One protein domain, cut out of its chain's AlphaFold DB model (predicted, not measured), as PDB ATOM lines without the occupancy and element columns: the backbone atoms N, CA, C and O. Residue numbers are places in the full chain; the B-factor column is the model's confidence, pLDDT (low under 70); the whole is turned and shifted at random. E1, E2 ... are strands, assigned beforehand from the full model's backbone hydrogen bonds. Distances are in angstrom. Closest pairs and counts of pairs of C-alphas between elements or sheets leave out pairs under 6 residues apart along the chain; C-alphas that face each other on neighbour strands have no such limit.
ATOM      1  N   PRO A  36       3.407 -55.659  -8.293       89.25
ATOM      2  CA  PRO A  36       2.784 -56.594  -7.339       89.25
ATOM      3  C   PRO A  36       1.676 -57.502  -7.907       89.25
ATOM      4  O   PRO A  36       0.846 -57.061  -8.701       89.25
ATOM      5  N   LEU A  37       1.646 -58.768  -7.498       92.62
ATOM      6  CA  LEU A  37       0.543 -59.709  -7.728       92.62
ATOM      7  C   LEU A  37      -0.362 -59.758  -6.492       92.62
ATOM      8  O   LEU A  37       0.107 -59.579  -5.371       92.62
ATOM      9  N   GLY A  38      -1.661 -60.014  -6.666       91.94
ATOM     10  CA  GLY A  38      -2.587 -60.128  -5.533       91.94
ATOM     11  C   GLY A  38      -2.138 -61.186  -4.516       91.94
ATOM     12  O   GLY A  38      -1.965 -62.352  -4.877       91.94
ATOM     13  N   GLY A  39      -1.988 -60.776  -3.255       92.38
ATOM     14  CA  GLY A  39      -1.398 -61.571  -2.175       92.38
ATOM     15  C   GLY A  39       0.053 -61.208  -1.832       92.38
ATOM     16  O   GLY A  39       0.524 -61.634  -0.778       92.38
ATOM     17  N   ASP A  40       0.745 -60.423  -2.665       93.69
ATOM     18  CA  ASP A  40       2.079 -59.906  -2.342       93.69
ATOM     19  C   ASP A  40       2.012 -58.923  -1.166       93.69
ATOM     20  O   ASP A  40       1.115 -58.084  -1.103       93.69
ATOM     21  N   ASP A  41       2.998 -58.984  -0.273       94.19
ATOM     22  CA  ASP A  41       3.178 -58.040   0.833       94.19
ATOM     23  C   ASP A  41       4.615 -57.516   0.808       94.19
ATOM     24  O   ASP A  41       5.570 -58.242   1.097       94.19
ATOM     25  N   LEU A  42       4.772 -56.277   0.344       93.12
ATOM     26  CA  LEU A  42       6.060 -55.656   0.075       93.12
ATOM     27  C   LEU A  42       6.298 -54.493   1.031       93.12
ATOM     28  O   LEU A  42       5.427 -53.649   1.230       93.12
ATOM     29  N   ALA A  43       7.522 -54.402   1.547       95.00
ATOM     30  CA  ALA A  43       7.956 -53.304   2.399       95.00
ATOM     31  C   ALA A  43       9.282 -52.714   1.905       95.00
ATOM     32  O   ALA A  43      10.172 -53.443   1.457       95.00
ATOM     33  N   LEU A  44       9.414 -51.391   2.005       95.00
ATOM     34  CA  LEU A  44      10.645 -50.663   1.731       95.00
ATOM     35  C   LEU A  44      10.910 -49.628   2.821       95.00
ATOM     36  O   LEU A  44      10.135 -48.691   2.998       95.00
ATOM     37  N   ASP A  45      12.062 -49.752   3.467       97.12
ATOM     38  CA  ASP A  45      12.565 -48.758   4.408       97.12
ATOM     39  C   ASP A  45      13.638 -47.890   3.740       97.12
ATOM     40  O   ASP A  45      14.571 -48.391   3.102       97.12
ATOM     41  N   VAL A  46      13.498 -46.574   3.878       97.56
ATOM     42  CA  VAL A  46      14.386 -45.567   3.298       97.56
ATOM     43  C   VAL A  46      14.897 -44.649   4.400       97.56
ATOM     44  O   VAL A  46      14.129 -43.918   5.018       97.56
ATOM     45  N   GLU A  47      16.209 -44.628   4.609       98.06
ATOM     46  CA  GLU A  47      16.845 -43.725   5.570       98.06
ATOM     47  C   GLU A  47      17.825 -42.791   4.858       98.06
ATOM     48  O   GLU A  47      18.777 -43.222   4.199       98.06
ATOM     49  N   VAL A  48      17.586 -41.489   4.992       98.06
ATOM     50  CA  VAL A  48      18.450 -40.427   4.479       98.06
ATOM     51  C   VAL A  48      19.122 -39.750   5.665       98.06
ATOM     52  O   VAL A  48      18.485 -39.023   6.422       98.06
ATOM     53  N   GLY A  49      20.420 -40.009   5.829       97.38
ATOM     54  CA  GLY A  49      21.204 -39.457   6.933       97.38
ATOM     55  C   GLY A  49      21.441 -37.939   6.844       97.38
ATOM     56  O   GLY A  49      21.105 -37.308   5.837       97.38
ATOM     57  N   PRO A  50      22.079 -37.344   7.870       96.69
ATOM     58  CA  PRO A  50      22.280 -35.900   7.960       96.69
ATOM     59  C   PRO A  50      22.977 -35.310   6.731       96.69
ATOM     60  O   PRO A  50      24.043 -35.777   6.321       96.69
ATOM     61  N   GLY A  51      22.382 -34.270   6.144       95.81
ATOM     62  CA  GLY A  51      22.906 -33.583   4.959       95.81
ATOM     63  C   GLY A  51      22.987 -34.439   3.687       95.81
ATOM     64  O   GLY A  51      23.509 -33.969   2.672       95.81
ATOM     65  N   ALA A  52      22.522 -35.691   3.723       95.94
ATOM     66  CA  ALA A  52      22.558 -36.590   2.582       95.94
ATOM     67  C   ALA A  52      21.414 -36.285   1.614       95.94
ATOM     68  O   ALA A  52      20.343 -35.819   1.991       95.94
ATOM     69  N   ARG A  53      21.646 -36.586   0.339       96.19
ATOM     70  CA  ARG A  53      20.622 -36.503  -0.706       96.19
ATOM     71  C   ARG A  53      20.432 -37.869  -1.330       96.19
ATOM     72  O   ARG A  53      21.425 -38.453  -1.771       96.19
ATOM     73  N   LEU A  54      19.196 -38.347  -1.366       96.88
ATOM     74  CA  LEU A  54      18.824 -39.610  -1.988       96.88
ATOM     75  C   LEU A  54      17.743 -39.375  -3.037       96.88
ATOM     76  O   LEU A  54      16.688 -38.825  -2.740       96.88
ATOM     77  N   THR A  55      18.009 -39.867  -4.239       97.25
ATOM     78  CA  THR A  55      17.047 -39.915  -5.334       97.25
ATOM     79  C   THR A  55      16.627 -41.365  -5.538       97.25
ATOM     80  O   THR A  55      17.476 -42.225  -5.781       97.25
ATOM     81  N   VAL A  56      15.331 -41.646  -5.444       96.06
ATOM     82  CA  VAL A  56      14.739 -42.961  -5.704       96.06
ATOM     83  C   VAL A  56      13.868 -42.883  -6.950       96.06
ATOM     84  O   VAL A  56      13.027 -41.991  -7.094       96.06
ATOM     85  N   ARG A  57      14.092 -43.822  -7.868       95.06
ATOM     86  CA  ARG A  57      13.371 -43.965  -9.140       95.06
ATOM     87  C   ARG A  57      12.962 -45.417  -9.328       95.06
ATOM     88  O   ARG A  57      13.504 -46.292  -8.662       95.06
ATOM     89  N   THR A  58      12.075 -45.707 -10.267       91.94
ATOM     90  CA  THR A  58      11.921 -47.068 -10.806       91.94
ATOM     91  C   THR A  58      12.481 -47.112 -12.226       91.94
ATOM     92  O   THR A  58      12.877 -46.091 -12.783       91.94
ATOM     93  N   VAL A  59      12.613 -48.307 -12.798       90.00
ATOM     94  CA  VAL A  59      13.041 -48.473 -14.205       90.00
ATOM     95  C   VAL A  59      11.879 -48.558 -15.187       90.00
ATOM     96  O   VAL A  59      12.082 -48.455 -16.393       90.00
ATOM     97  N   ALA A  60      10.681 -48.817 -14.678       89.06
ATOM     98  CA  ALA A  60       9.463 -48.979 -15.446       89.06
ATOM     99  C   ALA A  60       8.258 -48.741 -14.535       89.06
ATOM    100  O   ALA A  60       8.375 -48.816 -13.305       89.06
ATOM    101  N   ALA A  61       7.108 -48.509 -15.164       90.12
ATOM    102  CA  ALA A  61       5.819 -48.510 -14.494       90.12
ATOM    103  C   ALA A  61       5.604 -49.824 -13.725       90.12
ATOM    104  O   ALA A  61       5.925 -50.908 -14.223       90.12
ATOM    105  N   SER A  62       5.038 -49.727 -12.525       91.38
ATOM    106  CA  SER A  62       4.589 -50.902 -11.782       91.38
ATOM    107  C   SER A  62       3.221 -51.321 -12.307       91.38
ATOM    108  O   SER A  62       2.341 -50.481 -12.458       91.38
ATOM    109  N   LEU A  63       3.024 -52.603 -12.608       94.12
ATOM    110  CA  LEU A  63       1.706 -53.134 -12.954       94.12
ATOM    111  C   LEU A  63       1.218 -53.987 -11.789       94.12
ATOM    112  O   LEU A  63       1.863 -54.976 -11.440       94.12
ATOM    113  N   VAL A  64       0.082 -53.601 -11.210       95.50
ATOM    114  CA  VAL A  64      -0.527 -54.330 -10.098       95.50
ATOM    115  C   VAL A  64      -1.577 -55.277 -10.645       95.50
ATOM    116  O   VAL A  64      -2.558 -54.838 -11.240       95.50
ATOM    117  N   TYR A  65      -1.370 -56.575 -10.454       94.94
ATOM    118  CA  TYR A  65      -2.212 -57.623 -11.020       94.94
ATOM    119  C   TYR A  65      -3.172 -58.225  -9.984       94.94
ATOM    120  O   TYR A  65      -2.863 -58.240  -8.790       94.94
ATOM    121  N   PRO A  66      -4.322 -58.773 -10.424       94.88
ATOM    122  CA  PRO A  66      -5.180 -59.591  -9.571       94.88
ATOM    123  C   PRO A  66      -4.448 -60.830  -9.045       94.88
ATOM    124  O   PRO A  66      -3.455 -61.285  -9.615       94.88
ATOM    125  N   GLY A  67      -4.976 -61.410  -7.974       92.06
ATOM    126  CA  GLY A  67      -4.431 -62.626  -7.384       92.06
ATOM    127  C   GLY A  67      -5.349 -63.197  -6.315       92.06
ATOM    128  O   GLY A  67      -6.564 -63.018  -6.365       92.06
ATOM    129  N   THR A  68      -4.775 -63.907  -5.348       90.50
ATOM    130  CA  THR A  68      -5.535 -64.642  -4.324       90.50
ATOM    131  C   THR A  68      -6.097 -63.756  -3.207       90.50
ATOM    132  O   THR A  68      -6.813 -64.249  -2.341       90.50
ATOM    133  N   GLY A  69      -5.762 -62.465  -3.207       93.12
ATOM    134  CA  GLY A  69      -6.173 -61.471  -2.221       93.12
ATOM    135  C   GLY A  69      -5.609 -60.087  -2.564       93.12
ATOM    136  O   GLY A  69      -5.043 -59.925  -3.652       93.12
ATOM    137  N   PRO A  70      -5.743 -59.098  -1.662       95.06
ATOM    138  CA  PRO A  70      -5.143 -57.788  -1.861       95.06
ATOM    139  C   PRO A  70      -3.615 -57.890  -1.871       95.06
ATOM    140  O   PRO A  70      -3.039 -58.696  -1.140       95.06
ATOM    141  N   SER A  71      -2.958 -57.085  -2.699       96.75
ATOM    142  CA  SER A  71      -1.510 -56.871  -2.625       96.75
ATOM    143  C   SER A  71      -1.188 -55.606  -1.838       96.75
ATOM    144  O   SER A  71      -1.989 -54.669  -1.809       96.75
ATOM    145  N   ARG A  72      -0.012 -55.558  -1.212       97.12
ATOM    146  CA  ARG A  72       0.415 -54.462  -0.339       97.12
ATOM    147  C   ARG A  72       1.799 -53.953  -0.704       97.12
ATOM    148  O   ARG A  72       2.704 -54.739  -0.974       97.12
ATOM    149  N   LEU A  73       1.953 -52.634  -0.680       95.88
ATOM    150  CA  LEU A  73       3.246 -51.962  -0.698       95.88
ATOM    151  C   LEU A  73       3.287 -50.915   0.417       95.88
ATOM    152  O   LEU A  73       2.530 -49.946   0.396       95.88
ATOM    153  N   ALA A  74       4.190 -51.099   1.373       97.69
ATOM    154  CA  ALA A  74       4.452 -50.154   2.449       97.69
ATOM    155  C   ALA A  74       5.834 -49.518   2.280       97.69
ATOM    156  O   ALA A  74       6.837 -50.220   2.162       97.69
ATOM    157  N   VAL A  75       5.898 -48.188   2.286       98.00
ATOM    158  CA  VAL A  75       7.155 -47.437   2.285       98.00
ATOM    159  C   VAL A  75       7.266 -46.631   3.572       98.00
ATOM    160  O   VAL A  75       6.416 -45.791   3.865       98.00
ATOM    161  N   THR A  76       8.343 -46.850   4.318       98.75
ATOM    162  CA  THR A  76       8.708 -46.023   5.472       98.75
ATOM    163  C   THR A  76       9.928 -45.200   5.101       98.75
ATOM    164  O   THR A  76      10.940 -45.754   4.676       98.75
ATOM    165  N   ALA A  77       9.865 -43.884   5.265       98.69
ATOM    166  CA  ALA A  77      10.980 -42.999   4.967       98.69
ATOM    167  C   ALA A  77      11.335 -42.120   6.167       98.69
ATOM    168  O   ALA A  77      10.462 -41.522   6.787       98.69
ATOM    169  N   ARG A  78      12.630 -41.995   6.463       98.81
ATOM    170  CA  ARG A  78      13.163 -41.044   7.444       98.81
ATOM    171  C   ARG A  78      14.198 -40.151   6.788       98.81
ATOM    172  O   ARG A  78      15.135 -40.650   6.164       98.81
ATOM    173  N   VAL A  79      14.045 -38.842   6.949       98.75
ATOM    174  CA  VAL A  79      14.994 -37.848   6.438       98.75
ATOM    175  C   VAL A  79      15.510 -37.012   7.599       98.75
ATOM    176  O   VAL A  79      14.771 -36.240   8.210       98.75
ATOM    177  N   ASP A  80      16.789 -37.193   7.906       98.50
ATOM    178  CA  ASP A  80      17.468 -36.490   8.990       98.50
ATOM    179  C   ASP A  80      17.794 -35.038   8.592       98.50
ATOM    180  O   ASP A  80      17.548 -34.586   7.469       98.50
ATOM    181  N   ARG A  81      18.356 -34.287   9.536       97.62
ATOM    182  CA  ARG A  81      18.598 -32.855   9.432       97.62
ATOM    183  C   ARG A  81      19.392 -32.476   8.190       97.62
ATOM    184  O   ARG A  81      20.447 -33.048   7.900       97.62
ATOM    185  N   GLY A  82      18.886 -31.489   7.459       97.00
ATOM    186  CA  GLY A  82      19.436 -31.022   6.186       97.00
ATOM    187  C   GLY A  82      19.455 -32.080   5.077       97.00
ATOM    188  O   GLY A  82      20.081 -31.856   4.038       97.00
ATOM    189  N   GLY A  83      18.824 -33.237   5.294       97.69
ATOM    190  CA  GLY A  83      18.685 -34.295   4.311       97.69
ATOM    191  C   GLY A  83      17.650 -33.956   3.238       97.69
ATOM    192  O   GLY A  83      16.798 -33.075   3.398       97.69
ATOM    193  N   HIS A  84      17.729 -34.666   2.118       98.00
ATOM    194  CA  HIS A  84      16.774 -34.550   1.026       98.00
ATOM    195  C   HIS A  84      16.413 -35.922   0.468       98.00
ATOM    196  O   HIS A  84      17.304 -36.685   0.082       98.00
ATOM    197  N   LEU A  85      15.113 -36.191   0.368       98.50
ATOM    198  CA  LEU A  85      14.579 -37.335  -0.359       98.50
ATOM    199  C   LEU A  85      13.811 -36.852  -1.589       98.50
ATOM    200  O   LEU A  85      12.831 -36.121  -1.469       98.50
ATOM    201  N   ASP A  86      14.237 -37.319  -2.756       97.94
ATOM    202  CA  ASP A  86      13.493 -37.208  -4.002       97.94
ATOM    203  C   ASP A  86      12.975 -38.598  -4.388       97.94
ATOM    204  O   ASP A  86      13.726 -39.460  -4.849       97.94
ATOM    205  N   TRP A  87      11.683 -38.817  -4.184       97.69
ATOM    206  CA  TRP A  87      10.961 -40.027  -4.530       97.69
ATOM    207  C   TRP A  87      10.077 -39.763  -5.749       97.69
ATOM    208  O   TRP A  87       9.064 -39.069  -5.658       97.69
ATOM    209  N   ALA A  88      10.455 -40.328  -6.895       95.62
ATOM    210  CA  ALA A  88       9.679 -40.219  -8.128       95.62
ATOM    211  C   ALA A  88       9.741 -41.530  -8.926       95.62
ATOM    212  O   ALA A  88      10.443 -41.615  -9.938       95.62
ATOM    213  N   PRO A  89       9.083 -42.598  -8.445       92.44
ATOM    214  CA  PRO A  89       8.884 -43.795  -9.244       92.44
ATOM    215  C   PRO A  89       8.008 -43.490 -10.469       92.44
ATOM    216  O   PRO A  89       7.198 -42.564 -10.468       92.44
ATOM    217  N   GLU A  90       8.157 -44.313 -11.500       93.50
ATOM    218  CA  GLU A  90       7.242 -44.377 -12.640       93.50
ATOM    219  C   GLU A  90       5.813 -44.750 -12.190       93.50
ATOM    220  O   GLU A  90       5.635 -45.334 -11.113       93.50
ATOM    221  N   PRO A  91       4.785 -44.487 -13.021       94.12
ATOM    222  CA  PRO A  91       3.394 -44.750 -12.671       94.12
ATOM    223  C   PRO A  91       3.097 -46.184 -12.228       94.12
ATOM    224  O   PRO A  91       3.627 -47.156 -12.765       94.12
ATOM    225  N   THR A  92       2.152 -46.315 -11.304       95.19
ATOM    226  CA  THR A  92       1.495 -47.580 -10.974       95.19
ATOM    227  C   THR A  92       0.252 -47.746 -11.842       95.19
ATOM    228  O   THR A  92      -0.596 -46.859 -11.889       95.19
ATOM    229  N   VAL A  93       0.120 -48.876 -12.529       95.75
ATOM    230  CA  VAL A  93      -1.027 -49.230 -13.371       95.75
ATOM    231  C   VAL A  93      -1.839 -50.315 -12.668       95.75
ATOM    232  O   VAL A  93      -1.372 -51.443 -12.511       95.75
ATOM    233  N   ALA A  94      -3.062 -49.982 -12.262       96.38
ATOM    234  CA  ALA A  94      -3.985 -50.895 -11.589       96.38
ATOM    235  C   ALA A  94      -4.736 -51.751 -12.616       96.38
ATOM    236  O   ALA A  94      -5.670 -51.271 -13.263       96.38
ATOM    237  N   ILE A  95      -4.321 -53.005 -12.800       95.88
ATOM    238  CA  ILE A  95      -4.904 -53.919 -13.793       95.88
ATOM    239  C   ILE A  95      -6.302 -54.359 -13.360       95.88
ATOM    240  O   ILE A  95      -6.595 -54.432 -12.165       95.88
ATOM    241  N   ALA A  96      -7.181 -54.647 -14.324       94.56
ATOM    242  CA  ALA A  96      -8.548 -55.065 -14.046       94.56
ATOM    243  C   ALA A  96      -8.592 -56.216 -13.030       94.56
ATOM    244  O   ALA A  96      -7.900 -57.228 -13.165       94.56
ATOM    245  N   GLY A  97      -9.437 -56.051 -12.011       94.19
ATOM    246  CA  GLY A  97      -9.619 -57.030 -10.943       94.19
ATOM    247  C   GLY A  97      -8.535 -57.028  -9.863       94.19
ATOM    248  O   GLY A  97      -8.640 -57.838  -8.944       94.19
ATOM    249  N   CYS A  98      -7.514 -56.163  -9.929       96.25
ATOM    250  CA  CYS A  98      -6.593 -56.013  -8.806       96.25
ATOM    251  C   CYS A  98      -7.297 -55.397  -7.587       96.25
ATOM    252  O   CYS A  98      -8.242 -54.619  -7.726       96.25
ATOM    253  N   ASP A  99      -6.791 -55.725  -6.403       96.81
ATOM    254  CA  ASP A  99      -7.070 -55.020  -5.155       96.81
ATOM    255  C   ASP A  99      -5.713 -54.714  -4.519       96.81
ATOM    256  O   ASP A  99      -4.928 -55.632  -4.270       96.81
ATOM    257  N   HIS A 100      -5.393 -53.432  -4.359       97.69
ATOM    258  CA  HIS A 100      -4.077 -52.986  -3.917       97.69
ATOM    259  C   HIS A 100      -4.166 -51.976  -2.781       97.69
ATOM    260  O   HIS A 100      -4.982 -51.053  -2.818       97.69
ATOM    261  N   GLU A 101      -3.274 -52.115  -1.809       97.75
ATOM    262  CA  GLU A 101      -3.074 -51.165  -0.723       97.75
ATOM    263  C   GLU A 101      -1.638 -50.626  -0.782       97.75
ATOM    264  O   GLU A 101      -0.671 -51.351  -0.552       97.75
ATOM    265  N   ALA A 102      -1.504 -49.337  -1.083       97.38
ATOM    266  CA  ALA A 102      -0.252 -48.602  -1.009       97.38
ATOM    267  C   ALA A 102      -0.243 -47.723   0.249       97.38
ATOM    268  O   ALA A 102      -1.232 -47.069   0.587       97.38
ATOM    269  N   SER A 103       0.875 -47.698   0.964       98.31
ATOM    270  CA  SER A 103       1.040 -46.832   2.129       98.31
ATOM    271  C   SER A 103       2.436 -46.237   2.183       98.31
ATOM    272  O   SER A 103       3.424 -46.917   1.913       98.31
ATOM    273  N   ALA A 104       2.504 -44.963   2.548       98.69
ATOM    274  CA  ALA A 104       3.738 -44.230   2.749       98.69
ATOM    275  C   ALA A 104       3.688 -43.488   4.088       98.69
ATOM    276  O   ALA A 104       2.758 -42.722   4.343       98.69
ATOM    277  N   SER A 105       4.687 -43.720   4.937       98.75
ATOM    278  CA  SER A 105       4.887 -43.007   6.205       98.75
ATOM    279  C   SER A 105       6.252 -42.330   6.193       98.75
ATOM    280  O   SER A 105       7.271 -42.999   6.029       98.75
ATOM    281  N   ILE A 106       6.269 -41.006   6.329       98.81
ATOM    282  CA  ILE A 106       7.466 -40.185   6.141       98.81
ATOM    283  C   ILE A 106       7.718 -39.330   7.382       98.81
ATOM    284  O   ILE A 106       6.897 -38.482   7.719       98.81
ATOM    285  N   ASP A 107       8.888 -39.489   7.996       98.81
ATOM    286  CA  ASP A 107       9.357 -38.659   9.104       98.81
ATOM    287  C   ASP A 107      10.460 -37.707   8.617       98.81
ATOM    288  O   ASP A 107      11.539 -38.139   8.197       98.81
ATOM    289  N   LEU A 108      10.208 -36.401   8.689       98.75
ATOM    290  CA  LEU A 108      11.156 -35.348   8.324       98.75
ATOM    291  C   LEU A 108      11.669 -34.624   9.575       98.75
ATOM    292  O   LEU A 108      10.889 -34.192  10.429       98.75
ATOM    293  N   ALA A 109      12.982 -34.423   9.669       98.44
ATOM    294  CA  ALA A 109      13.563 -33.483  10.626       98.44
ATOM    295  C   ALA A 109      13.222 -32.016  10.270       98.44
ATOM    296  O   ALA A 109      12.820 -31.718   9.151       98.44
ATOM    297  N   GLU A 110      13.408 -31.087  11.217       94.31
ATOM    298  CA  GLU A 110      13.015 -29.662  11.124       94.31
ATOM    299  C   GLU A 110      13.478 -28.927   9.846       94.31
ATOM    300  O   GLU A 110      12.780 -28.047   9.352       94.31
ATOM    301  N   ASP A 111      14.638 -29.290   9.299       95.44
ATOM    302  CA  ASP A 111      15.256 -28.697   8.105       95.44
ATOM    303  C   ASP A 111      15.433 -29.710   6.953       95.44
ATOM    304  O   ASP A 111      16.143 -29.438   5.980       95.44
ATOM    305  N   ALA A 112      14.793 -30.879   7.051       97.88
ATOM    306  CA  ALA A 112      14.756 -31.862   5.978       97.88
ATOM    307  C   ALA A 112      13.842 -31.399   4.836       97.88
ATOM    308  O   ALA A 112      12.863 -30.676   5.029       97.88
ATOM    309  N   THR A 113      14.156 -31.840   3.621       98.25
ATOM    310  CA  THR A 113      13.381 -31.506   2.418       98.25
ATOM    311  C   THR A 113      12.924 -32.765   1.696       98.25
ATOM    312  O   THR A 113      13.577 -33.808   1.756       98.25
ATOM    313  N   LEU A 114      11.786 -32.669   1.015       98.50
ATOM    314  CA  LEU A 114      11.127 -33.809   0.389       98.50
ATOM    315  C   LEU A 114      10.506 -33.400  -0.942       98.50
ATOM    316  O   LEU A 114       9.807 -32.390  -1.016       98.50
ATOM    317  N   ARG A 115      10.687 -34.245  -1.952       98.06
ATOM    318  CA  ARG A 115       9.849 -34.314  -3.146       98.06
ATOM    319  C   ARG A 115       9.307 -35.736  -3.235       98.06
ATOM    320  O   ARG A 115      10.081 -36.667  -3.417       98.06
ATOM    321  N   TRP A 116       8.001 -35.913  -3.080       98.12
ATOM    322  CA  TRP A 116       7.343 -37.219  -3.125       98.12
ATOM    323  C   TRP A 116       6.260 -37.224  -4.194       98.12
ATOM    324  O   TRP A 116       5.244 -36.544  -4.059       98.12
ATOM    325  N   SER A 117       6.496 -37.980  -5.262       96.44
ATOM    326  CA  SER A 117       5.595 -38.118  -6.400       96.44
ATOM    327  C   SER A 117       4.963 -39.506  -6.425       96.44
ATOM    328  O   SER A 117       5.664 -40.517  -6.418       96.44
ATOM    329  N   GLU A 118       3.640 -39.550  -6.537       94.81
ATOM    330  CA  GLU A 118       2.856 -40.762  -6.772       94.81
ATOM    331  C   GLU A 118       2.027 -40.575  -8.032       94.81
ATOM    332  O   GLU A 118       1.394 -39.537  -8.219       94.81
ATOM    333  N   GLN A 119       2.016 -41.582  -8.898       95.00
ATOM    334  CA  GLN A 119       1.199 -41.577 -10.103       95.00
ATOM    335  C   GLN A 119       0.469 -42.905 -10.214       95.00
ATOM    336  O   GLN A 119       1.091 -43.966 -10.196       95.00
ATOM    337  N   LEU A 120      -0.849 -42.837 -10.335       95.69
ATOM    338  CA  LEU A 120      -1.735 -43.981 -10.472       95.69
ATOM    339  C   LEU A 120      -2.489 -43.881 -11.794       95.69
ATOM    340  O   LEU A 120      -3.030 -42.829 -12.122       95.69
ATOM    341  N   VAL A 121      -2.554 -44.985 -12.530       95.50
ATOM    342  CA  VAL A 121      -3.341 -45.138 -13.753       95.50
ATOM    343  C   VAL A 121      -4.301 -46.314 -13.584       95.50
ATOM    344  O   VAL A 121      -3.891 -47.436 -13.289       95.50
ATOM    345  N   LEU A 122      -5.591 -46.061 -13.779       94.38
ATOM    346  CA  LEU A 122      -6.670 -47.037 -13.685       94.38
ATOM    347  C   LEU A 122      -6.815 -47.796 -15.008       94.38
ATOM    348  O   LEU A 122      -7.448 -47.321 -15.960       94.38
ATOM    349  N   GLY A 123      -6.248 -49.001 -15.031       92.19
ATOM    350  CA  GLY A 123      -6.256 -49.898 -16.180       92.19
ATOM    351  C   GLY A 123      -5.298 -49.466 -17.288       92.19
ATOM    352  O   GLY A 123      -4.777 -48.352 -17.326       92.19
ATOM    353  N   ARG A 124      -5.057 -50.372 -18.235       91.44
ATOM    354  CA  ARG A 124      -4.398 -50.035 -19.504       91.44
ATOM    355  C   ARG A 124      -5.387 -49.338 -20.444       91.44
ATOM    356  O   ARG A 124      -6.580 -49.232 -20.165       91.44
ATOM    357  N   SER A 125      -4.898 -48.889 -21.600       86.88
ATOM    358  CA  SER A 125      -5.758 -48.313 -22.640       86.88
ATOM    359  C   SER A 125      -6.898 -49.271 -23.010       86.88
ATOM    360  O   SER A 125      -6.654 -50.425 -23.359       86.88
ATOM    361  N   GLY A 126      -8.141 -48.792 -22.907       85.88
ATOM    362  CA  GLY A 126      -9.350 -49.578 -23.178       85.88
ATOM    363  C   GLY A 126      -9.751 -50.578 -22.085       85.88
ATOM    364  O   GLY A 126     -10.741 -51.281 -22.257       85.88
ATOM    365  N   GLU A 127      -9.032 -50.640 -20.964       89.56
ATOM    366  CA  GLU A 127      -9.291 -51.561 -19.854       89.56
ATOM    367  C   GLU A 127      -9.847 -50.806 -18.637       89.56
ATOM    368  O   GLU A 127      -9.468 -49.664 -18.386       89.56
ATOM    369  N   ALA A 128     -10.756 -51.408 -17.868       89.25
ATOM    370  CA  ALA A 128     -11.152 -50.856 -16.571       89.25
ATOM    371  C   ALA A 128     -10.040 -51.080 -15.529       89.25
ATOM    372  O   ALA A 128      -9.360 -52.102 -15.562       89.25
ATOM    373  N   GLY A 129      -9.852 -50.139 -14.605       92.44
ATOM    374  CA  GLY A 129      -8.884 -50.304 -13.521       92.44
ATOM    375  C   GLY A 129      -9.390 -51.209 -12.402       92.44
ATOM    376  O   GLY A 129     -10.593 -51.277 -12.142       92.44
ATOM    377  N   GLY A 130      -8.464 -51.887 -11.726       94.88
ATOM    378  CA  GLY A 130      -8.733 -52.511 -10.431       94.88
ATOM    379  C   GLY A 130      -8.832 -51.483  -9.297       94.88
ATOM    380  O   GLY A 130      -8.685 -50.279  -9.515       94.88
ATOM    381  N   ARG A 131      -9.113 -51.965  -8.087       95.81
ATOM    382  CA  ARG A 131      -9.285 -51.147  -6.883       95.81
ATOM    383  C   ARG A 131      -7.927 -50.832  -6.258       95.81
ATOM    384  O   ARG A 131      -7.097 -51.728  -6.097       95.81
ATOM    385  N   VAL A 132      -7.713 -49.576  -5.882       97.00
ATOM    386  CA  VAL A 132      -6.501 -49.121  -5.193       97.00
ATOM    387  C   VAL A 132      -6.868 -48.218  -4.027       97.00
ATOM    388  O   VAL A 132      -7.559 -47.216  -4.201       97.00
ATOM    389  N   ARG A 133      -6.334 -48.553  -2.853       96.81
ATOM    390  CA  ARG A 133      -6.298 -47.694  -1.668       96.81
ATOM    391  C   ARG A 133      -4.879 -47.187  -1.480       96.81
ATOM    392  O   ARG A 133      -3.957 -47.993  -1.421       96.81
ATOM    393  N   SER A 134      -4.701 -45.877  -1.371       96.50
ATOM    394  CA  SER A 134      -3.413 -45.263  -1.049       96.50
ATOM    395  C   SER A 134      -3.518 -44.406   0.206       96.50
ATOM    396  O   SER A 134      -4.519 -43.718   0.412       96.50
ATOM    397  N   THR A 135      -2.475 -44.426   1.033       98.31
ATOM    398  CA  THR A 135      -2.302 -43.517   2.171       98.31
ATOM    399  C   THR A 135      -0.916 -42.891   2.139       98.31
ATOM    400  O   THR A 135       0.078 -43.586   1.946       98.31
ATOM    401  N   LEU A 136      -0.850 -41.578   2.358       98.50
ATOM    402  CA  LEU A 136       0.397 -40.825   2.464       98.50
ATOM    403  C   LEU A 136       0.361 -39.980   3.732       98.50
ATOM    404  O   LEU A 136      -0.408 -39.017   3.845       98.50
ATOM    405  N   TRP A 137       1.197 -40.351   4.692       98.62
ATOM    406  CA  TRP A 137       1.372 -39.648   5.952       98.62
ATOM    407  C   TRP A 137       2.776 -39.068   6.016       98.62
ATOM    408  O   TRP A 137       3.758 -39.779   5.819       98.62
ATOM    409  N   ALA A 138       2.864 -37.773   6.301       98.62
ATOM    410  CA  ALA A 138       4.132 -37.092   6.507       98.62
ATOM    411  C   ALA A 138       4.102 -36.307   7.815       98.62
ATOM    412  O   ALA A 138       3.127 -35.593   8.079       98.62
ATOM    413  N   ASP A 139       5.178 -36.418   8.584       98.69
ATOM    414  CA  ASP A 139       5.433 -35.681   9.817       98.69
ATOM    415  C   ASP A 139       6.665 -34.803   9.636       98.69
ATOM    416  O   ASP A 139       7.652 -35.207   9.023       98.69
ATOM    417  N   LEU A 140       6.609 -33.588  10.177       98.19
ATOM    418  CA  LEU A 140       7.721 -32.647  10.195       98.19
ATOM    419  C   LEU A 140       8.038 -32.290  11.642       98.19
ATOM    420  O   LEU A 140       7.168 -31.829  12.380       98.19
ATOM    421  N   ALA A 141       9.283 -32.533  12.052       97.19
ATOM    422  CA  ALA A 141       9.757 -32.326  13.419       97.19
ATOM    423  C   ALA A 141       8.839 -32.979  14.479       97.19
ATOM    424  O   ALA A 141       8.552 -32.394  15.523       97.19
ATOM    425  N   GLY A 142       8.348 -34.191  14.190       96.50
ATOM    426  CA  GLY A 142       7.469 -34.962  15.079       96.50
ATOM    427  C   GLY A 142       6.016 -34.475  15.148       96.50
ATOM    428  O   GLY A 142       5.258 -34.962  15.982       96.50
ATOM    429  N   SER A 143       5.623 -33.520  14.301       97.31
ATOM    430  CA  SER A 143       4.245 -33.031  14.198       97.31
ATOM    431  C   SER A 143       3.609 -33.450  12.868       97.31
ATOM    432  O   SER A 143       4.281 -33.372  11.838       97.31
ATOM    433  N   PRO A 144       2.316 -33.829  12.843       98.00
ATOM    434  CA  PRO A 144       1.615 -34.141  11.602       98.00
ATOM    435  C   PRO A 144       1.654 -32.987  10.596       98.00
ATOM    436  O   PRO A 144       1.191 -31.886  10.896       98.00
ATOM    437  N   LEU A 145       2.169 -33.256   9.394       97.62
ATOM    438  CA  LEU A 145       2.211 -32.303   8.283       97.62
ATOM    439  C   LEU A 145       1.123 -32.601   7.243       97.62
ATOM    440  O   LEU A 145       0.387 -31.703   6.840       97.62
ATOM    441  N   LEU A 146       1.012 -33.864   6.823       98.31
ATOM    442  CA  LEU A 146       0.020 -34.321   5.851       98.31
ATOM    443  C   LEU A 146      -0.580 -35.659   6.281       98.31
ATOM    444  O   LEU A 146       0.136 -36.569   6.703       98.31
ATOM    445  N   ARG A 147      -1.899 -35.790   6.118       97.69
ATOM    446  CA  ARG A 147      -2.628 -37.059   6.182       97.69
ATOM    447  C   ARG A 147      -3.529 -37.145   4.961       97.69
ATOM    448  O   ARG A 147      -4.591 -36.533   4.930       97.69
ATOM    449  N   HIS A 148      -3.067 -37.861   3.947       96.88
ATOM    450  CA  HIS A 148      -3.764 -38.010   2.679       96.88
ATOM    451  C   HIS A 148      -4.179 -39.467   2.471       96.88
ATOM    452  O   HIS A 148      -3.438 -40.386   2.827       96.88
ATOM    453  N   ALA A 149      -5.368 -39.671   1.911       95.56
ATOM    454  CA  ALA A 149      -5.887 -40.983   1.562       95.56
ATOM    455  C   ALA A 149      -6.662 -40.905   0.245       95.56
ATOM    456  O   ALA A 149      -7.347 -39.919  -0.021       95.56
ATOM    457  N   LEU A 150      -6.558 -41.962  -0.552       93.56
ATOM    458  CA  LEU A 150      -7.212 -42.109  -1.845       93.56
ATOM    459  C   LEU A 150      -7.804 -43.517  -1.944       93.56
ATOM    460  O   LEU A 150      -7.132 -44.483  -1.596       93.56
ATOM    461  N   ASP A 151      -9.034 -43.637  -2.440       94.38
ATOM    462  CA  ASP A 151      -9.688 -44.921  -2.717       94.38
ATOM    463  C   ASP A 151     -10.401 -44.829  -4.066       94.38
ATOM    464  O   ASP A 151     -11.314 -44.019  -4.230       94.38
ATOM    465  N   VAL A 152      -9.919 -45.581  -5.056       94.19
ATOM    466  CA  VAL A 152     -10.331 -45.442  -6.459       94.19
ATOM    467  C   VAL A 152     -10.358 -46.776  -7.195       94.19
ATOM    468  O   VAL A 152      -9.669 -47.728  -6.830       94.19
ATOM    469  N   GLY A 153     -11.121 -46.816  -8.288       91.38
ATOM    470  CA  GLY A 153     -11.288 -48.010  -9.113       91.38
ATOM    471  C   GLY A 153     -12.164 -49.076  -8.450       91.38
ATOM    472  O   GLY A 153     -12.641 -48.914  -7.327       91.38
ATOM    473  N   GLY A 154     -12.408 -50.176  -9.163       86.06
ATOM    474  CA  GLY A 154     -13.352 -51.196  -8.704       86.06
ATOM    475  C   GLY A 154     -14.759 -50.624  -8.487       86.06
ATOM    476  O   GLY A 154     -15.377 -50.128  -9.424       86.06
ATOM    477  N   ASP A 155     -15.255 -50.722  -7.256       84.00
ATOM    478  CA  ASP A 155     -16.563 -50.230  -6.807       84.00
ATOM    479  C   ASP A 155     -16.506 -48.859  -6.107       84.00
ATOM    480  O   ASP A 155     -17.536 -48.356  -5.650       84.00
ATOM    481  N   ALA A 156     -15.320 -48.248  -6.010       85.50
ATOM    482  CA  ALA A 156     -15.157 -46.946  -5.383       85.50
ATOM    483  C   ALA A 156     -15.884 -45.848  -6.190       85.50
ATOM    484  O   ALA A 156     -15.850 -45.867  -7.424       85.50
ATOM    485  N   PRO A 157     -16.515 -44.860  -5.524       83.81
ATOM    486  CA  PRO A 157     -17.141 -43.736  -6.213       83.81
ATOM    487  C   PRO A 157     -16.130 -42.937  -7.047       83.81
ATOM    488  O   PRO A 157     -15.082 -42.544  -6.546       83.81
ATOM    489  N   ASP A 158     -16.479 -42.619  -8.290       82.50
ATOM    490  CA  ASP A 158     -15.638 -41.883  -9.249       82.50
ATOM    491  C   ASP A 158     -16.222 -40.510  -9.635       82.50
ATOM    492  O   ASP A 158     -15.839 -39.898 -10.637       82.50
ATOM    493  N   GLY A 159     -17.161 -40.014  -8.823       81.06
ATOM    494  CA  GLY A 159     -17.880 -38.770  -9.072       81.06
ATOM    495  C   GLY A 159     -16.979 -37.525  -9.146       81.06
ATOM    496  O   GLY A 159     -15.772 -37.596  -8.905       81.06
ATOM    497  N   PRO A 160     -17.558 -36.343  -9.422       78.19
ATOM    498  CA  PRO A 160     -16.799 -35.108  -9.657       78.19
ATOM    499  C   PRO A 160     -15.885 -34.665  -8.511       78.19
ATOM    500  O   PRO A 160     -14.946 -33.914  -8.734       78.19
ATOM    501  N   ALA A 161     -16.165 -35.119  -7.288       75.69
ATOM    502  CA  ALA A 161     -15.354 -34.834  -6.108       75.69
ATOM    503  C   ALA A 161     -14.147 -35.781  -5.938       75.69
ATOM    504  O   ALA A 161     -13.374 -35.586  -5.005       75.69
ATOM    505  N   ILE A 162     -14.012 -36.810  -6.785       80.62
ATOM    506  CA  ILE A 162     -12.958 -37.831  -6.707       80.62
ATOM    507  C   ILE A 162     -12.070 -37.759  -7.951       80.62
ATOM    508  O   ILE A 162     -11.012 -37.141  -7.915       80.62
ATOM    509  N   THR A 163     -12.504 -38.348  -9.066       81.06
ATOM    510  CA  THR A 163     -11.764 -38.307 -10.337       81.06
ATOM    511  C   THR A 163     -12.570 -37.706 -11.476       81.06
ATOM    512  O   THR A 163     -11.991 -37.425 -12.520       81.06
ATOM    513  N   ALA A 164     -13.887 -37.528 -11.328       84.44
ATOM    514  CA  ALA A 164     -14.771 -37.157 -12.435       84.44
ATOM    515  C   ALA A 164     -14.609 -38.087 -13.662       84.44
ATOM    516  O   ALA A 164     -14.667 -37.638 -14.808       84.44
ATOM    517  N   GLY A 165     -14.353 -39.381 -13.427       83.69
ATOM    518  CA  GLY A 165     -14.068 -40.368 -14.474       83.69
ATOM    519  C   GLY A 165     -12.653 -40.308 -15.073       83.69
ATOM    520  O   GLY A 165     -12.355 -41.056 -16.011       83.69
ATOM    521  N   ALA A 166     -11.763 -39.454 -14.556       88.88
ATOM    522  CA  ALA A 166     -10.354 -39.448 -14.929       88.88
ATOM    523  C   ALA A 166      -9.683 -40.789 -14.602       88.88
ATOM    524  O   ALA A 166      -9.987 -41.450 -13.607       88.88
ATOM    525  N   ARG A 167      -8.743 -41.189 -15.463       90.50
ATOM    526  CA  ARG A 167      -8.060 -42.486 -15.382       90.50
ATOM    527  C   ARG A 167      -6.691 -42.396 -14.745       90.50
ATOM    528  O   ARG A 167      -6.178 -43.415 -14.305       90.50
ATOM    529  N   ALA A 168      -6.094 -41.216 -14.722       93.88
ATOM    530  CA  ALA A 168      -4.805 -40.979 -14.114       93.88
ATOM    531  C   ALA A 168      -4.938 -39.979 -12.975       93.88
ATOM    532  O   ALA A 168      -5.672 -38.997 -13.087       93.88
ATOM    533  N   ILE A 169      -4.209 -40.245 -11.899       94.94
ATOM    534  CA  ILE A 169      -4.141 -39.420 -10.699       94.94
ATOM    535  C   ILE A 169      -2.664 -39.242 -10.376       94.94
ATOM    536  O   ILE A 169      -1.914 -40.218 -10.348       94.94
ATOM    537  N   GLY A 170      -2.240 -38.008 -10.152       95.06
ATOM    538  CA  GLY A 170      -0.892 -37.678  -9.717       95.06
ATOM    539  C   GLY A 170      -0.936 -36.892  -8.419       95.06
ATOM    540  O   GLY A 170      -1.672 -35.916  -8.332       95.06
ATOM    541  N   ASN A 171      -0.127 -37.287  -7.444       95.44
ATOM    542  CA  ASN A 171       0.112 -36.526  -6.226       95.44
ATOM    543  C   ASN A 171       1.584 -36.135  -6.163       95.44
ATOM    544  O   ASN A 171       2.458 -36.968  -6.390       95.44
ATOM    545  N   LEU A 172       1.855 -34.879  -5.833       96.50
ATOM    546  CA  LEU A 172       3.195 -34.366  -5.596       96.50
ATOM    547  C   LEU A 172       3.208 -33.613  -4.267       96.50
ATOM    548  O   LEU A 172       2.693 -32.501  -4.174       96.50
ATOM    549  N   LEU A 173       3.812 -34.216  -3.249       97.62
ATOM    550  CA  LEU A 173       4.123 -33.557  -1.988       97.62
ATOM    551  C   LEU A 173       5.523 -32.942  -2.081       97.62
ATOM    552  O   LEU A 173       6.499 -33.643  -2.348       97.62
ATOM    553  N   VAL A 174       5.624 -31.638  -1.833       97.38
ATOM    554  CA  VAL A 174       6.900 -30.916  -1.768       97.38
ATOM    555  C   VAL A 174       7.033 -30.231  -0.415       97.38
ATOM    556  O   VAL A 174       6.165 -29.451  -0.027       97.38
ATOM    557  N   VAL A 175       8.139 -30.485   0.285       97.25
ATOM    558  CA  VAL A 175       8.488 -29.865   1.571       97.25
ATOM    559  C   VAL A 175       9.863 -29.216   1.452       97.25
ATOM    560  O   VAL A 175      10.830 -29.852   1.028       97.25
ATOM    561  N   GLY A 176       9.951 -27.941   1.831       93.31
ATOM    562  CA  GLY A 176      11.163 -27.130   1.717       93.31
ATOM    563  C   GLY A 176      11.108 -26.080   0.597       93.31
ATOM    564  O   GLY A 176      10.038 -25.805   0.049       93.31
ATOM    565  N   PRO A 177      12.254 -25.466   0.242       85.94
ATOM    566  CA  PRO A 177      12.318 -24.334  -0.691       85.94
ATOM    567  C   PRO A 177      11.755 -24.616  -2.089       85.94
ATOM    568  O   PRO A 177      11.266 -23.703  -2.749       85.94
ATOM    569  N   GLU A 178      11.783 -25.874  -2.532       80.56
ATOM    570  CA  GLU A 178      11.232 -26.305  -3.825       80.56
ATOM    571  C   GLU A 178       9.703 -26.188  -3.912       80.56
ATOM    572  O   GLU A 178       9.152 -26.249  -5.008       80.56
ATOM    573  N   ALA A 179       9.008 -25.971  -2.791       80.06
ATOM    574  CA  ALA A 179       7.576 -25.681  -2.798       80.06
ATOM    575  C   ALA A 179       7.263 -24.232  -3.218       80.06
ATOM    576  O   ALA A 179       6.160 -23.948  -3.674       80.06
ATOM    577  N   ALA A 180       8.218 -23.302  -3.086       77.25
ATOM    578  CA  ALA A 180       8.026 -21.890  -3.417       77.25
ATOM    579  C   ALA A 180       7.634 -21.596  -4.886       77.25
ATOM    580  O   ALA A 180       6.782 -20.730  -5.078       77.25
ATOM    581  N   PRO A 181       8.202 -22.257  -5.919       77.56
ATOM    582  CA  PRO A 181       7.829 -22.015  -7.316       77.56
ATOM    583  C   PRO A 181       6.485 -22.632  -7.735       77.56
ATOM    584  O   PRO A 181       6.094 -22.469  -8.890       77.56
ATOM    585  N   LEU A 182       5.786 -23.364  -6.861       78.75
ATOM    586  CA  LEU A 182       4.493 -23.946  -7.212       78.75
ATOM    587  C   LEU A 182       3.454 -22.839  -7.407       78.75
ATOM    588  O   LEU A 182       3.191 -22.050  -6.501       78.75
ATOM    589  N   ASP A 183       2.837 -22.812  -8.589       78.06
ATOM    590  CA  ASP A 183       1.715 -21.918  -8.855       78.06
ATOM    591  C   ASP A 183       0.494 -22.373  -8.043       78.06
ATOM    592  O   ASP A 183      -0.165 -23.373  -8.373       78.06
ATOM    593  N   ARG A 184       0.246 -21.643  -6.952       73.06
ATOM    594  CA  ARG A 184      -0.861 -21.849  -6.011       73.06
ATOM    595  C   ARG A 184      -2.208 -21.410  -6.575       73.06
ATOM    596  O   ARG A 184      -3.237 -21.896  -6.116       73.06
ATOM    597  N   GLU A 185      -2.204 -20.516  -7.561       71.56
ATOM    598  CA  GLU A 185      -3.424 -19.968  -8.158       71.56
ATOM    599  C   GLU A 185      -3.913 -20.782  -9.356       71.56
ATOM    600  O   GLU A 185      -5.078 -20.672  -9.729       71.56
ATOM    601  N   ALA A 186      -3.079 -21.666  -9.914       76.19
ATOM    602  CA  ALA A 186      -3.459 -22.580 -10.995       76.19
ATOM    603  C   ALA A 186      -4.395 -23.731 -10.543       76.19
ATOM    604  O   ALA A 186      -4.183 -24.900 -10.877       76.19
ATOM    605  N   GLN A 187      -5.431 -23.413  -9.767       82.50
ATOM    606  CA  GLN A 187      -6.529 -24.328  -9.476       82.50
ATOM    607  C   GLN A 187      -7.377 -24.541 -10.730       82.50
ATOM    608  O   GLN A 187      -7.716 -23.602 -11.451       82.50
ATOM    609  N   SER A 188      -7.749 -25.788 -10.982       84.12
ATOM    610  CA  SER A 188      -8.671 -26.162 -12.048       84.12
ATOM    611  C   SER A 188      -9.471 -27.397 -11.622       84.12
ATOM    612  O   SER A 188      -9.114 -28.048 -10.640       84.12
ATOM    613  N   PRO A 189     -10.531 -27.780 -12.354       83.62
ATOM    614  CA  PRO A 189     -11.224 -29.045 -12.102       83.62
ATOM    615  C   PRO A 189     -10.303 -30.277 -12.126       83.62
ATOM    616  O   PRO A 189     -10.628 -31.296 -11.533       83.62
ATOM    617  N   GLU A 190      -9.154 -30.177 -12.800       88.94
ATOM    618  CA  GLU A 190      -8.175 -31.253 -12.977       88.94
ATOM    619  C   GLU A 190      -6.926 -31.083 -12.096       88.94
ATOM    620  O   GLU A 190      -6.046 -31.942 -12.110       88.94
ATOM    621  N   ARG A 191      -6.810 -29.979 -11.342       90.25
ATOM    622  CA  ARG A 191      -5.634 -29.654 -10.525       90.25
ATOM    623  C   ARG A 191      -6.016 -28.924  -9.244       90.25
ATOM    624  O   ARG A 191      -6.547 -27.817  -9.282       90.25
ATOM    625  N   ALA A 192      -5.609 -29.484  -8.114       90.81
ATOM    626  CA  ALA A 192      -5.704 -28.859  -6.803       90.81
ATOM    627  C   ALA A 192      -4.310 -28.647  -6.201       90.81
ATOM    628  O   ALA A 192      -3.414 -29.475  -6.366       90.81
ATOM    629  N   VAL A 193      -4.139 -27.537  -5.485       92.69
ATOM    630  CA  VAL A 193      -2.948 -27.260  -4.673       92.69
ATOM    631  C   VAL A 193      -3.408 -26.999  -3.249       92.69
ATOM    632  O   VAL A 193      -4.240 -26.126  -3.015       92.69
ATOM    633  N   LEU A 194      -2.869 -27.767  -2.311       93.00
ATOM    634  CA  LEU A 194      -3.100 -27.628  -0.884       93.00
ATOM    635  C   LEU A 194      -1.807 -27.160  -0.219       93.00
ATOM    636  O   LEU A 194      -0.843 -27.922  -0.137       93.00
ATOM    637  N   ASP A 195      -1.802 -25.929   0.283       93.44
ATOM    638  CA  ASP A 195      -0.731 -25.454   1.156       93.44
ATOM    639  C   ASP A 195      -0.808 -26.141   2.521       93.44
ATOM    640  O   ASP A 195      -1.879 -26.277   3.118       93.44
ATOM    641  N   LEU A 196       0.348 -26.564   3.027       94.75
ATOM    642  CA  LEU A 196       0.446 -27.264   4.302       94.75
ATOM    643  C   LEU A 196       0.800 -26.276   5.411       94.75
ATOM    644  O   LEU A 196       1.669 -25.419   5.248       94.75
ATOM    645  N   ALA A 197       0.158 -26.421   6.571       89.12
ATOM    646  CA  ALA A 197       0.336 -25.500   7.696       89.12
ATOM    647  C   ALA A 197       1.791 -25.435   8.203       89.12
ATOM    648  O   ALA A 197       2.244 -24.377   8.630       89.12
ATOM    649  N   GLY A 198       2.529 -26.550   8.125       87.69
ATOM    650  CA  GLY A 198       3.952 -26.631   8.480       87.69
ATOM    651  C   GLY A 198       4.914 -26.213   7.361       87.69
ATOM    652  O   GLY A 198       6.121 -26.374   7.511       87.69
ATOM    653  N   GLY A 199       4.401 -25.680   6.248       90.50
ATOM    654  CA  GLY A 199       5.175 -25.355   5.052       90.50
ATOM    655  C   GLY A 199       5.224 -26.502   4.040       90.50
ATOM    656  O   GLY A 199       5.130 -27.678   4.383       90.50
ATOM    657  N   GLY A 200       5.376 -26.141   2.766       94.06
ATOM    658  CA  GLY A 200       5.240 -27.077   1.650       94.06
ATOM    659  C   GLY A 200       3.834 -27.092   1.052       94.06
ATOM    660  O   GLY A 200       2.966 -26.312   1.450       94.06
ATOM    661  N   ALA A 201       3.625 -27.970   0.077       95.94
ATOM    662  CA  ALA A 201       2.344 -28.132  -0.597       95.94
ATOM    663  C   ALA A 201       2.139 -29.570  -1.085       95.94
ATOM    664  O   ALA A 201       3.097 -30.255  -1.449       95.94
ATOM    665  N   LEU A 202       0.878 -29.994  -1.133       96.12
ATOM    666  CA  LEU A 202       0.426 -31.156  -1.891       96.12
ATOM    667  C   LEU A 202      -0.248 -30.663  -3.174       96.12
ATOM    668  O   LEU A 202      -1.204 -29.892  -3.121       96.12
ATOM    669  N   VAL A 203       0.232 -31.120  -4.324       94.81
ATOM    670  CA  VAL A 203      -0.420 -30.910  -5.619       94.81
ATOM    671  C   VAL A 203      -1.074 -32.214  -6.038       94.81
ATOM    672  O   VAL A 203      -0.392 -33.232  -6.128       94.81
ATOM    673  N   THR A 204      -2.364 -32.171  -6.345       93.88
ATOM    674  CA  THR A 204      -3.099 -33.303  -6.910       93.88
ATOM    675  C   THR A 204      -3.564 -32.940  -8.309       93.88
ATOM    676  O   THR A 204      -4.126 -31.867  -8.522       93.88
ATOM    677  N   VAL A 205      -3.322 -33.830  -9.263       93.06
ATOM    678  CA  VAL A 205      -3.775 -33.710 -10.649       93.06
ATOM    679  C   VAL A 205      -4.560 -34.946 -11.050       93.06
ATOM    680  O   VAL A 205      -4.202 -36.059 -10.669       93.06
ATOM    681  N   VAL A 206      -5.608 -34.759 -11.841       92.88
ATOM    682  CA  VAL A 206      -6.376 -35.846 -12.451       92.88
ATOM    683  C   VAL A 206      -6.458 -35.634 -13.958       92.88
ATOM    684  O   VAL A 206      -6.487 -34.503 -14.431       92.88
ATOM    685  N   GLY A 207      -6.466 -36.711 -14.738       90.06
ATOM    686  CA  GLY A 207      -6.552 -36.602 -16.193       90.06
ATOM    687  C   GLY A 207      -6.712 -37.933 -16.923       90.06
ATOM    688  O   GLY A 207      -6.920 -38.990 -16.326       90.06
ATOM    689  N   GLY A 208      -6.623 -37.887 -18.253       83.44
ATOM    690  CA  GLY A 208      -6.751 -39.077 -19.106       83.44
ATOM    691  C   GLY A 208      -5.517 -39.990 -19.131       83.44
ATOM    692  O   GLY A 208      -5.653 -41.172 -19.438       83.44
TER     693      GLY A 208
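What this domain is: This is residues 36 to 208 of the 215 residues of the protein "Urease accessory protein UreD" of Egibacter rhizosphaerae (UniProt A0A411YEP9). Two twisted sheets lie face to face as a sandwich, and from E1 to E9 the chain winds back and forth between them in stacked, flattened turns. At the end where E9 lies, the hairpin of E9 and E10 extends one sheet, while E11, E13 and E12 extend the other, with E12 at its edge. The printed part has 173 residues, no named helix and thirteen strands, E1 to E13 in chain order; the class is all strand. One sheet is mixed, in the order E1, E4, E7, E9, E10; the other is branched at E8. The whole is compact, with a radius of gyration of the C-alphas of 16.1 A and spans of 44 by 36 by 27 A.

Where its parts are: E1, residues 41 to 48, begins with C-alpha 41 at (3.178, -58.040, 0.833). E2 is residues 53 to 58, E3 62 to 64, and E4 71 to 79, 26.8 A long. E5 is residues 84 to 87 and E6 92 to 94. E7, residues 99 to 108, and E8, residues 113 to 122, are each 30.0 A long; C-alpha 113 is at (13.381, -31.506, 2.418). E9, residues 131 to 140, is 30.4 A long and E10, residues 143 to 152, 28.2 A. E11 is residues 168 to 175, E12 191 to 195, and E13 201 to 207, ending with C-alpha 207 at (-6.552, -36.602, -16.193).

How they stand to each other: E1 and E4 are parallel at 10 degrees, with N 44 and O 74 2.8 A apart. E4 and E7 are parallel at 8 degrees (N 75 to O 103, 2.8 A), as are E7 and E9 at 6 degrees (N 104 to O 135, 2.9 A). E9 and E10 form an antiparallel hairpin, with N 134 and O 150 2.8 A apart. In the branched sheet, E5 and E6 lie on one side of E8, beside residues 113 to 117 and 120 to 122, and E11 lies on the other side. N 87 and O 115 are 2.8 A apart, and so are N 121 and O 92. E2 is the parallel neighbour of E5 (N 56 to O 86, 2.8 A) and E3 that of E6 (N 93 to O 62, 2.7 A). E8 and E11 are antiparallel (N 118 to O 171, 2.8 A), as are E11 and E13 (N 172 to O 203, 2.8 A). E12 and E13 form a hairpin (N 194 to O 202, 2.8 A). The facing parts of the two sheets are 10.2 A apart centre to centre, their strands at 11 degrees. E8 and E9 are near each other, while E1 and E13 are apart.

The domain as a whole: The C-alphas farthest apart, those of Pro 50 and Gly 126, are 46.4 A apart. The printed part has no cut. The links E10 to E11 and E11 to E12 are long, 15 residues each. The mean pLDDT of the printed part is 93.0, and no printed residue is under 70.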